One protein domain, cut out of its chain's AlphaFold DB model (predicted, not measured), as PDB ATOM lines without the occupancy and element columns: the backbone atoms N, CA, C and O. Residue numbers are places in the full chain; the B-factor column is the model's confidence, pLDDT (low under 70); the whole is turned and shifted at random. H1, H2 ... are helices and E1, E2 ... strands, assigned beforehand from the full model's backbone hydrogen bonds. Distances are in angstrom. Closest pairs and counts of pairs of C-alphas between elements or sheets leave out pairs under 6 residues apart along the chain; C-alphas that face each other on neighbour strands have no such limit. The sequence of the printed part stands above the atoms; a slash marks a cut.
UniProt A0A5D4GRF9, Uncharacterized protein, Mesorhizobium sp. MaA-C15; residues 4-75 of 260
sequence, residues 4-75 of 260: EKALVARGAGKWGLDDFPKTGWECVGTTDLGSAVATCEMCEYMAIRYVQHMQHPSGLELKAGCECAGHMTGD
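This is residues 4 to 75 of the 260 residues of an uncharacterized protein of Mesorhizobium sp. MaA-C15 (UniProt A0A5D4GRF9). A small sheet of three antiparallel strands has one helix, H3, packed on a face and running along the strands, while two short helices, H1 and H2, lie off the sheet, H1 against H3. Between E1 and E2 a long loop, residues 33 to 49, folds back on itself, residues 38 to 39 pairing antiparallel with 47 to 48. The printed part has 72 residues, 35 of them, under half, in named elements, which follow as H1 H2 E1 E2 E3 H3; the sheet's order is E1 - E2 - E3 and the class is mixed, helices and strands. It is compact, with a radius of gyration of the C-alphas of 11.1 A, and spans 33 by 25 by 19 A.

E1, residues 26 to 32, is 18.3 A long and begins at C-alpha 26 (86.065, -27.564, 62.097). E2, residues 50 to 55, is 16.3 A long; E3, residues 61 to 64, 9.6 A. H3, residues 66 to 73, is 10.7 A long and ends at C-alpha 73 (84.771, -21.952, 63.090). H1, residues 4 to 9, is 8.8 A long and begins at C-alpha 4 (78.058, -13.513, 51.828); H2, residues 13 to 16, is 6.0 A long.

E1, E2 and E3 form a meander, each strand the antiparallel neighbour of the one before. In the hairpin E1 and E2, at 155 degrees, N 28 and O 53 are 2.9 A apart; in the hairpin E2 and E3, at 153 degrees, N 54 and O 62 are 2.8 A apart, both within hydrogen-bond range. H3 is on the sheet at a height of 8.3 A and lies over E2, 14 degrees from it on the local plane; the closest C-alphas of the two are those of Gln 52 and Ala 69, 6.6 A apart. H1 touches H3 at a steep tilt of 40 degrees, the same way, the C-alphas of Glu 4 and Glu 67 being closest at 6.3 A. H1 and H2 are close but not clearly touching, with the C-alphas of Val 8 and Trp 15 closest at 6.5 A. H2 and H3 are apart. In H1 and H3 every O i to N i+4 pair is within hydrogen-bond range; H2 is too short for one.

The C-alphas farthest apart, of Asp 18 and Gly 34, are 33.6 A apart. The printed part has no cut, and the link E1 to E2 is long. The mean pLDDT of the printed part is 93.1, and no printed residue is under 70.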
ATOM      1  N   GLU A   4      78.162 -12.403  50.883       76.31
ATOM      2  CA  GLU A   4      78.058 -13.513  51.828       76.31
ATOM      3  C   GLU A   4      78.024 -13.042  53.294       76.31
ATOM      4  O   GLU A   4      77.181 -13.509  54.052       76.31
ATOM      5  N   LYS A   5      78.804 -12.019  53.676       75.88
ATOM      6  CA  LYS A   5      78.728 -11.414  55.021       75.88
ATOM      7  C   LYS A   5      77.338 -10.845  55.344       75.88
ATOM      8  O   LYS A   5      76.876 -10.944  56.478       75.88
ATOM      9  N   ALA A   6      76.642 -10.285  54.351       79.44
ATOM     10  CA  ALA A   6      75.263  -9.819  54.524       79.44
ATOM     11  C   ALA A   6      74.260 -10.976  54.712       79.44
ATOM     12  O   ALA A   6      73.258 -10.809  55.403       79.44
ATOM     13  N   LEU A   7      74.529 -12.150  54.128       80.56
ATOM     14  CA  LEU A   7      73.698 -13.347  54.298       80.56
ATOM     15  C   LEU A   7      73.820 -13.942  55.701       80.56
ATOM     16  O   LEU A   7      72.818 -14.370  56.269       80.56
ATOM     17  N   VAL A   8      75.030 -13.940  56.257       78.62
ATOM     18  CA  VAL A   8      75.264 -14.360  57.643       78.62
ATOM     19  C   VAL A   8      74.511 -13.429  58.594       78.62
ATOM     20  O   VAL A   8      73.724 -13.890  59.413       78.62
ATOM     21  N   ALA A   9      74.671 -12.111  58.430       79.56
ATOM     22  CA  ALA A   9      74.046 -11.117  59.304       79.56
ATOM     23  C   ALA A   9      72.506 -11.159  59.302       79.56
ATOM     24  O   ALA A   9      71.890 -10.838  60.312       79.56
ATOM     25  N   ARG A  10      71.880 -11.554  58.184       85.56
ATOM     26  CA  ARG A  10      70.414 -11.657  58.067       85.56
ATOM     27  C   ARG A  10      69.835 -13.009  58.502       85.56
ATOM     28  O   ARG A  10      68.632 -13.193  58.367       85.56
ATOM     29  N   GLY A  11      70.664 -13.971  58.916       83.00
ATOM     30  CA  GLY A  11      70.194 -15.318  59.256       83.00
ATOM     31  C   GLY A  11      69.701 -16.127  58.049       83.00
ATOM     32  O   GLY A  11      68.696 -16.819  58.137       83.00
ATOM     33  N   ALA A  12      70.353 -16.019  56.886       87.75
ATOM     34  CA  ALA A  12      69.907 -16.741  55.691       87.75
ATOM     35  C   ALA A  12      70.218 -18.249  55.754       87.75
ATOM     36  O   ALA A  12      71.303 -18.638  56.189       87.75
ATOM     37  N   GLY A  13      69.310 -19.076  55.229       93.62
ATOM     38  CA  GLY A  13      69.479 -20.530  55.205       93.62
ATOM     39  C   GLY A  13      69.534 -21.089  56.624       93.62
ATOM     40  O   GLY A  13      68.754 -20.690  57.490       93.62
ATOM     41  N   LYS A  14      70.517 -21.946  56.894       95.31
ATOM     42  CA  LYS A  14      70.693 -22.590  58.201       95.31
ATOM     43  C   LYS A  14      71.120 -21.627  59.310       95.31
ATOM     44  O   LYS A  14      70.948 -21.947  60.480       95.31
ATOM     45  N   TRP A  15      71.604 -20.424  58.976       94.88
ATOM     46  CA  TRP A  15      71.878 -19.386  59.981       94.88
ATOM     47  C   TRP A  15      70.622 -18.935  60.741       94.88
ATOM     48  O   TRP A  15      70.746 -18.483  61.877       94.88
ATOM     49  N   GLY A  16      69.440 -19.040  60.126       92.12
ATOM     50  CA  GLY A  16      68.160 -18.659  60.727       92.12
ATOM     51  C   GLY A  16      67.449 -19.790  61.469       92.12
ATOM     52  O   GLY A  16      66.391 -19.553  62.039       92.12
ATOM     53  N   LEU A  17      68.000 -21.007  61.458       93.31
ATOM     54  CA  LEU A  17      67.439 -22.142  62.187       93.31
ATOM     55  C   LEU A  17      67.937 -22.116  63.636       93.31
ATOM     56  O   LEU A  17      69.142 -22.041  63.888       93.31
ATOM     57  N   ASP A  18      67.009 -22.169  64.589       90.12
ATOM     58  CA  ASP A  18      67.344 -22.110  66.016       90.12
ATOM     59  C   ASP A  18      68.051 -23.379  66.494       90.12
ATOM     60  O   ASP A  18      69.067 -23.284  67.181       90.12
ATOM     61  N   ASP A  19      67.598 -24.541  66.021       92.31
ATOM     62  CA  ASP A  19      68.137 -25.853  66.397       92.31
ATOM     63  C   ASP A  19      69.398 -26.257  65.609       92.31
ATOM     64  O   ASP A  19      69.901 -27.372  65.755       92.31
ATOM     65  N   PHE A  20      69.924 -25.376  64.750       94.88
ATOM     66  CA  PHE A  20      71.105 -25.670  63.939       94.88
ATOM     67  C   PHE A  20      72.382 -25.069  64.556       94.88
ATOM     68  O   PHE A  20      72.404 -23.876  64.880       94.88
ATOM     69  N   PRO A  21      73.482 -25.839  64.697       96.12
ATOM     70  CA  PRO A  21      74.703 -25.331  65.313       96.12
ATOM     71  C   PRO A  21      75.360 -24.247  64.450       96.12
ATOM     72  O   PRO A  21      75.707 -24.456  63.288       96.12
ATOM     73  N   LYS A  22      75.562 -23.069  65.047       95.69
ATOM     74  CA  LYS A  22      76.123 -21.870  64.391       95.69
ATOM     75  C   LYS A  22      77.637 -21.731  64.583       95.69
ATOM     76  O   LYS A  22      78.279 -20.981  63.856       95.69
ATOM     77  N   THR A  23      78.194 -22.442  65.559       95.81
ATOM     78  CA  THR A  23      79.604 -22.401  65.972       95.81
ATOM     79  C   THR A  23      80.089 -23.809  66.320       95.81
ATOM     80  O   THR A  23      79.298 -24.750  66.315       95.81
ATOM     81  N   GLY A  24      81.384 -23.969  66.608       96.44
ATOM     82  CA  GLY A  24      81.958 -25.262  67.004       96.44
ATOM     83  C   GLY A  24      82.272 -26.191  65.831       96.44
ATOM     84  O   GLY A  24      82.480 -27.382  66.030       96.44
ATOM     85  N   TRP A  25      82.297 -25.656  64.611       98.25
ATOM     86  CA  TRP A  25      82.670 -26.408  63.418       98.25
ATOM     87  C   TRP A  25      84.184 -26.405  63.214       98.25
ATOM     88  O   TRP A  25      84.868 -25.441  63.559       98.25
ATOM     89  N   GLU A  26      84.685 -27.441  62.554       97.81
ATOM     90  CA  GLU A  26      86.065 -27.564  62.097       97.81
ATOM     91  C   GLU A  26      86.107 -27.695  60.570       97.81
ATOM     92  O   GLU A  26      85.230 -28.301  59.959       97.81
ATOM     93  N   CYS A  27      87.126 -27.113  59.934       97.31
ATOM     94  CA  CYS A  27      87.368 -27.292  58.504       97.31
ATOM     95  C   CYS A  27      88.318 -28.475  58.292       97.31
ATOM     96  O   CYS A  27      89.523 -28.332  58.487       97.31
ATOM     97  N   VAL A  28      87.793 -29.604  57.820       96.19
ATOM     98  CA  VAL A  28      88.555 -30.854  57.630       96.19
ATOM     99  C   VAL A  28      89.193 -30.975  56.245       96.19
ATOM    100  O   VAL A  28      90.025 -31.844  56.004       96.19
ATOM    101  N   GLY A  29      88.840 -30.090  55.310       92.69
ATOM    102  CA  GLY A  29      89.424 -30.099  53.974       92.69
ATOM    103  C   GLY A  29      88.941 -28.954  53.097       92.69
ATOM    104  O   GLY A  29      88.024 -28.212  53.445       92.69
ATOM    105  N   THR A  30      89.553 -28.822  51.922       92.88
ATOM    106  CA  THR A  30      89.134 -27.834  50.921       92.88
ATOM    107  C   THR A  30      89.164 -28.415  49.515       92.88
ATOM    108  O   THR A  30      89.923 -29.344  49.239       92.88
ATOM    109  N   THR A  31      88.330 -27.897  48.615       90.38
ATOM    110  CA  THR A  31      88.266 -28.368  47.225       90.38
ATOM    111  C   THR A  31      87.950 -27.222  46.268       90.38
ATOM    112  O   THR A  31      87.016 -26.457  46.495       90.38
ATOM    113  N   ASP A  32      88.703 -27.124  45.167       89.88
ATOM    114  CA  ASP A  32      88.360 -26.269  44.026       89.88
ATOM    115  C   ASP A  32      87.491 -27.054  43.033       89.88
ATOM    116  O   ASP A  32      87.955 -28.010  42.416       89.88
ATOM    117  N   LEU A  33      86.239 -26.630  42.847       88.56
ATOM    118  CA  LEU A  33      85.304 -27.234  41.887       88.56
ATOM    119  C   LEU A  33      85.540 -26.789  40.432       88.56
ATOM    120  O   LEU A  33      84.778 -27.143  39.534       88.56
ATOM    121  N   GLY A  34      86.532 -25.934  40.174       84.31
ATOM    122  CA  GLY A  34      86.845 -25.391  38.847       84.31
ATOM    123  C   GLY A  34      85.900 -24.274  38.386       84.31
ATOM    124  O   GLY A  34      86.317 -23.372  37.654       84.31
ATOM    125  N   SER A  35      84.658 -24.260  38.869       87.00
ATOM    126  CA  SER A  35      83.638 -23.237  38.610       87.00
ATOM    127  C   SER A  35      82.700 -23.072  39.816       87.00
ATOM    128  O   SER A  35      82.711 -23.890  40.732       87.00
ATOM    129  N   ALA A  36      81.936 -21.976  39.872       91.88
ATOM    130  CA  ALA A  36      81.023 -21.696  40.986       91.88
ATOM    131  C   ALA A  36      79.701 -22.466  40.813       91.88
ATOM    132  O   ALA A  36      78.688 -21.879  40.443       91.88
ATOM    133  N   VAL A  37      79.752 -23.785  41.014       90.56
ATOM    134  CA  VAL A  37      78.635 -24.712  40.737       90.56
ATOM    135  C   VAL A  37      77.969 -25.282  41.985       90.56
ATOM    136  O   VAL A  37      76.831 -25.729  41.901       90.56
ATOM    137  N   ALA A  38      78.636 -25.264  43.140       92.06
ATOM    138  CA  ALA A  38      78.012 -25.682  44.393       92.06
ATOM    139  C   ALA A  38      77.318 -24.495  45.053       92.06
ATOM    140  O   ALA A  38      77.795 -23.373  44.951       92.06
ATOM    141  N   THR A  39      76.228 -24.732  45.773       96.62
ATOM    142  CA  THR A  39      75.641 -23.716  46.655       96.62
ATOM    143  C   THR A  39      76.182 -23.930  48.065       96.62
ATOM    144  O   THR A  39      76.263 -25.066  48.517       96.62
ATOM    145  N   CYS A  40      76.579 -22.858  48.757       97.00
ATOM    146  CA  CYS A  40      76.999 -22.921  50.158       97.00
ATOM    147  C   CYS A  40      75.862 -23.491  51.006       97.00
ATOM    148  O   CYS A  40      74.802 -22.880  51.085       97.00
ATOM    149  N   GLU A  41      76.083 -24.623  51.663       97.50
ATOM    150  CA  GLU A  41      75.027 -25.346  52.378       97.50
ATOM    151  C   GLU A  41      74.634 -24.668  53.694       97.50
ATOM    152  O   GLU A  41      73.576 -24.969  54.235       97.50
ATOM    153  N   MET A  42      75.446 -23.734  54.201       96.62
ATOM    154  CA  MET A  42      75.105 -22.963  55.397       96.62
ATOM    155  C   MET A  42      74.160 -21.802  55.069       96.62
ATOM    156  O   MET A  42      73.083 -21.699  55.648       96.62
ATOM    157  N   CYS A  43      74.537 -20.923  54.131       95.81
ATOM    158  CA  CYS A  43      73.669 -19.800  53.767       95.81
ATOM    159  C   CYS A  43      72.603 -20.164  52.732       95.81
ATOM    160  O   CYS A  43      71.615 -19.456  52.654       95.81
ATOM    161  N   GLU A  44      72.796 -21.210  51.929       95.88
ATOM    162  CA  GLU A  44      71.878 -21.699  50.884       95.88
ATOM    163  C   GLU A  44      71.608 -20.718  49.725       95.88
ATOM    164  O   GLU A  44      70.746 -20.959  48.886       95.88
ATOM    165  N   TYR A  45      72.375 -19.624  49.621       92.00
ATOM    166  CA  TYR A  45      72.204 -18.615  48.562       92.00
ATOM    167  C   TYR A  45      73.420 -18.437  47.649       92.00
ATOM    168  O   TYR A  45      73.268 -18.061  46.487       92.00
ATOM    169  N   MET A  46      74.640 -18.598  48.164       90.69
ATOM    170  CA  MET A  46      75.844 -18.286  47.389       90.69
ATOM    171  C   MET A  46      76.304 -19.487  46.584       90.69
ATOM    172  O   MET A  46      76.621 -20.522  47.164       90.69
ATOM    173  N   ALA A  47      76.445 -19.301  45.273       94.19
ATOM    174  CA  ALA A  47      77.242 -20.199  44.455       94.19
ATOM    175  C   ALA A  47      78.728 -20.062  44.840       94.19
ATOM    176  O   ALA A  47      79.291 -18.963  44.818       94.19
ATOM    177  N   ILE A  48      79.356 -21.175  45.203       94.44
ATOM    178  CA  ILE A  48      80.738 -21.294  45.652       94.44
ATOM    179  C   ILE A  48      81.525 -22.198  44.702       94.44
ATOM    180  O   ILE A  48      81.036 -23.207  44.193       94.44
ATOM    181  N   ARG A  49      82.773 -21.800  44.452       93.38
ATOM    182  CA  ARG A  49      83.767 -22.581  43.704       93.38
ATOM    183  C   ARG A  49      84.750 -23.272  44.644       93.38
ATOM    184  O   ARG A  49      85.065 -24.440  44.459       93.38
ATOM    185  N   TYR A  50      85.254 -22.512  45.609       92.88
ATOM    186  CA  TYR A  50      86.233 -22.955  46.588       92.88
ATOM    187  C   TYR A  50      85.484 -23.402  47.837       92.88
ATOM    188  O   TYR A  50      84.978 -22.577  48.599       92.88
ATOM    189  N   VAL A  51      85.345 -24.712  47.984       95.19
ATOM    190  CA  VAL A  51      84.567 -25.344  49.047       95.19
ATOM    191  C   VAL A  51      85.456 -25.571  50.258       95.19
ATOM    192  O   VAL A  51      86.563 -26.093  50.119       95.19
ATOM    193  N   GLN A  52      84.959 -25.209  51.439       96.50
ATOM    194  CA  GLN A  52      85.500 -25.665  52.716       96.50
ATOM    195  C   GLN A  52      84.581 -26.763  53.256       96.50
ATOM    196  O   GLN A  52      83.376 -26.545  53.390       96.50
ATOM    197  N   HIS A  53      85.148 -27.946  53.498       97.12
ATOM    198  CA  HIS A  53      84.433 -29.085  54.071       97.12
ATOM    199  C   HIS A  53      84.430 -28.928  55.585       97.12
ATOM    200  O   HIS A  53      85.488 -28.943  56.214       97.12
ATOM    201  N   MET A  54      83.244 -28.719  56.137       98.12
ATOM    202  CA  MET A  54      83.012 -28.404  57.537       98.12
ATOM    203  C   MET A  54      82.451 -29.627  58.250       98.12
ATOM    204  O   MET A  54      81.514 -30.239  57.744       98.12
ATOM    205  N   GLN A  55      82.971 -29.936  59.433       98.38
ATOM    206  CA  GLN A  55      82.481 -31.006  60.295       98.38
ATOM    207  C   GLN A  55      82.159 -30.449  61.683       98.38
ATOM    208  O   GLN A  55      82.896 -29.616  62.210       98.38
ATOM    209  N   HIS A  56      81.044 -30.881  62.265       98.19
ATOM    210  CA  HIS A  56      80.647 -30.538  63.630       98.19
ATOM    211  C   HIS A  56      80.749 -31.776  64.537       98.19
ATOM    212  O   HIS A  56      80.425 -32.876  64.082       98.19
ATOM    213  N   PRO A  57      81.089 -31.635  65.835       97.12
ATOM    214  CA  PRO A  57      81.157 -32.754  66.781       97.12
ATOM    215  C   PRO A  57      79.879 -33.597  66.898       97.12
ATOM    216  O   PRO A  57      79.935 -34.752  67.301       97.12
ATOM    217  N   SER A  58      78.721 -33.046  66.526       95.25
ATOM    218  CA  SER A  58      77.451 -33.786  66.471       95.25
ATOM    219  C   SER A  58      77.322 -34.731  65.265       95.25
ATOM    220  O   SER A  58      76.257 -35.312  65.080       95.25
ATOM    221  N   GLY A  59      78.347 -34.837  64.412       95.19
ATOM    222  CA  GLY A  59      78.344 -35.670  63.206       95.19
ATOM    223  C   GLY A  59      77.750 -35.003  61.959       95.19
ATOM    224  O   GLY A  59      77.539 -35.679  60.959       95.19
ATOM    225  N   LEU A  60      77.459 -33.697  62.000       97.06
ATOM    226  CA  LEU A  60      76.991 -32.960  60.821       97.06
ATOM    227  C   LEU A  60      78.163 -32.570  59.919       97.06
ATOM    228  O   LEU A  60      79.226 -32.184  60.408       97.06
ATOM    229  N   GLU A  61      77.924 -32.581  58.609       97.88
ATOM    230  CA  GLU A  61      78.888 -32.166  57.589       97.88
ATOM    231  C   GLU A  61      78.262 -31.140  56.644       97.88
ATOM    232  O   GLU A  61      77.094 -31.269  56.278       97.88
ATOM    233  N   LEU A  62      79.029 -30.113  56.260       97.56
ATOM    234  CA  LEU A  62      78.589 -29.085  55.316       97.56
ATOM    235  C   LEU A  62      79.696 -28.642  54.355       97.56
ATOM    236  O   LEU A  62      80.859 -28.501  54.724       97.56
ATOM    237  N   LYS A  63      79.305 -28.290  53.132       97.50
ATOM    238  CA  LYS A  63      80.118 -27.575  52.143       97.50
ATOM    239  C   LYS A  63      79.831 -26.084  52.232       97.50
ATOM    240  O   LYS A  63      78.788 -25.604  51.779       97.50
ATOM    241  N   ALA A  64      80.764 -25.327  52.797       97.31
ATOM    242  CA  ALA A  64      80.585 -23.902  53.045       97.31
ATOM    243  C   ALA A  64      81.496 -23.022  52.176       97.31
ATOM    244  O   ALA A  64      82.593 -23.410  51.766       97.31
ATOM    245  N   GLY A  65      81.015 -21.805  51.912       95.94
ATOM    246  CA  GLY A  65      81.819 -20.703  51.387       95.94
ATOM    247  C   GLY A  65      82.741 -20.111  52.451       95.94
ATOM    248  O   GLY A  65      82.618 -20.413  53.637       95.94
ATOM    249  N   CYS A  66      83.678 -19.264  52.021       96.12
ATOM    250  CA  CYS A  66      84.726 -18.716  52.881       96.12
ATOM    251  C   CYS A  66      84.181 -17.964  54.103       96.12
ATOM    252  O   CYS A  66      84.689 -18.156  55.207       96.12
ATOM    253  N   GLU A  67      83.186 -17.093  53.920       95.56
ATOM    254  CA  GLU A  67      82.678 -16.284  55.034       95.56
ATOM    255  C   GLU A  67      81.859 -17.163  55.982       95.56
ATOM    256  O   GLU A  67      82.078 -17.116  57.189       95.56
ATOM    257  N   CYS A  68      80.977 -18.026  55.454       96.19
ATOM    258  CA  CYS A  68      80.203 -18.943  56.296       96.19
ATOM    259  C   CYS A  68      81.116 -19.874  57.101       96.19
ATOM    260  O   CYS A  68      80.941 -19.979  58.310       96.19
ATOM    261  N   ALA A  69      82.123 -20.479  56.463       97.31
ATOM    262  CA  ALA A  69      83.101 -21.326  57.138       97.31
ATOM    263  C   ALA A  69      83.830 -20.567  58.257       97.31
ATOM    264  O   ALA A  69      83.912 -21.062  59.374       97.31
ATOM    265  N   GLY A  70      84.300 -19.344  57.990       96.69
ATOM    266  CA  GLY A  70      84.986 -18.526  58.993       96.69
ATOM    267  C   GLY A  70      84.115 -18.175  60.198       96.69
ATOM    268  O   GLY A  70      84.593 -18.187  61.330       96.69
ATOM    269  N   HIS A  71      82.828 -17.907  59.977       96.31
ATOM    270  CA  HIS A  71      81.877 -17.686  61.065       96.31
ATOM    271  C   HIS A  71      81.581 -18.972  61.851       96.31
ATOM    272  O   HIS A  71      81.552 -18.931  63.078       96.31
ATOM    273  N   MET A  72      81.425 -20.108  61.167       97.00
ATOM    274  CA  MET A  72      81.165 -21.414  61.785       97.00
ATOM    275  C   MET A  72      82.327 -21.897  62.672       97.00
ATOM    276  O   MET A  72      82.086 -22.498  63.721       97.00
ATOM    277  N   THR A  73      83.580 -21.620  62.284       97.06
ATOM    278  CA  THR A  73      84.771 -21.952  63.090       97.06
ATOM    279  C   THR A  73      85.130 -20.877  64.116       97.06
ATOM    280  O   THR A  73      85.993 -21.104  64.958       97.06
ATOM    281  N   GLY A  74      84.534 -19.682  64.029       96.62
ATOM    282  CA  GLY A  74      84.950 -18.517  64.816       96.62
ATOM    283  C   GLY A  74      86.312 -17.931  64.411       96.62
ATOM    284  O   GLY A  74      86.848 -17.095  65.132       96.62
ATOM    285  N   ASP A  75      86.864 -18.331  63.260       96.31
ATOM    286  CA  ASP A  75      88.157 -17.861  62.747       96.31
ATOM    287  C   ASP A  75      88.060 -17.505  61.259       96.31
ATOM    288  O   ASP A  75      88.325 -18.300  60.348       96.31
TER     289      ASP A  75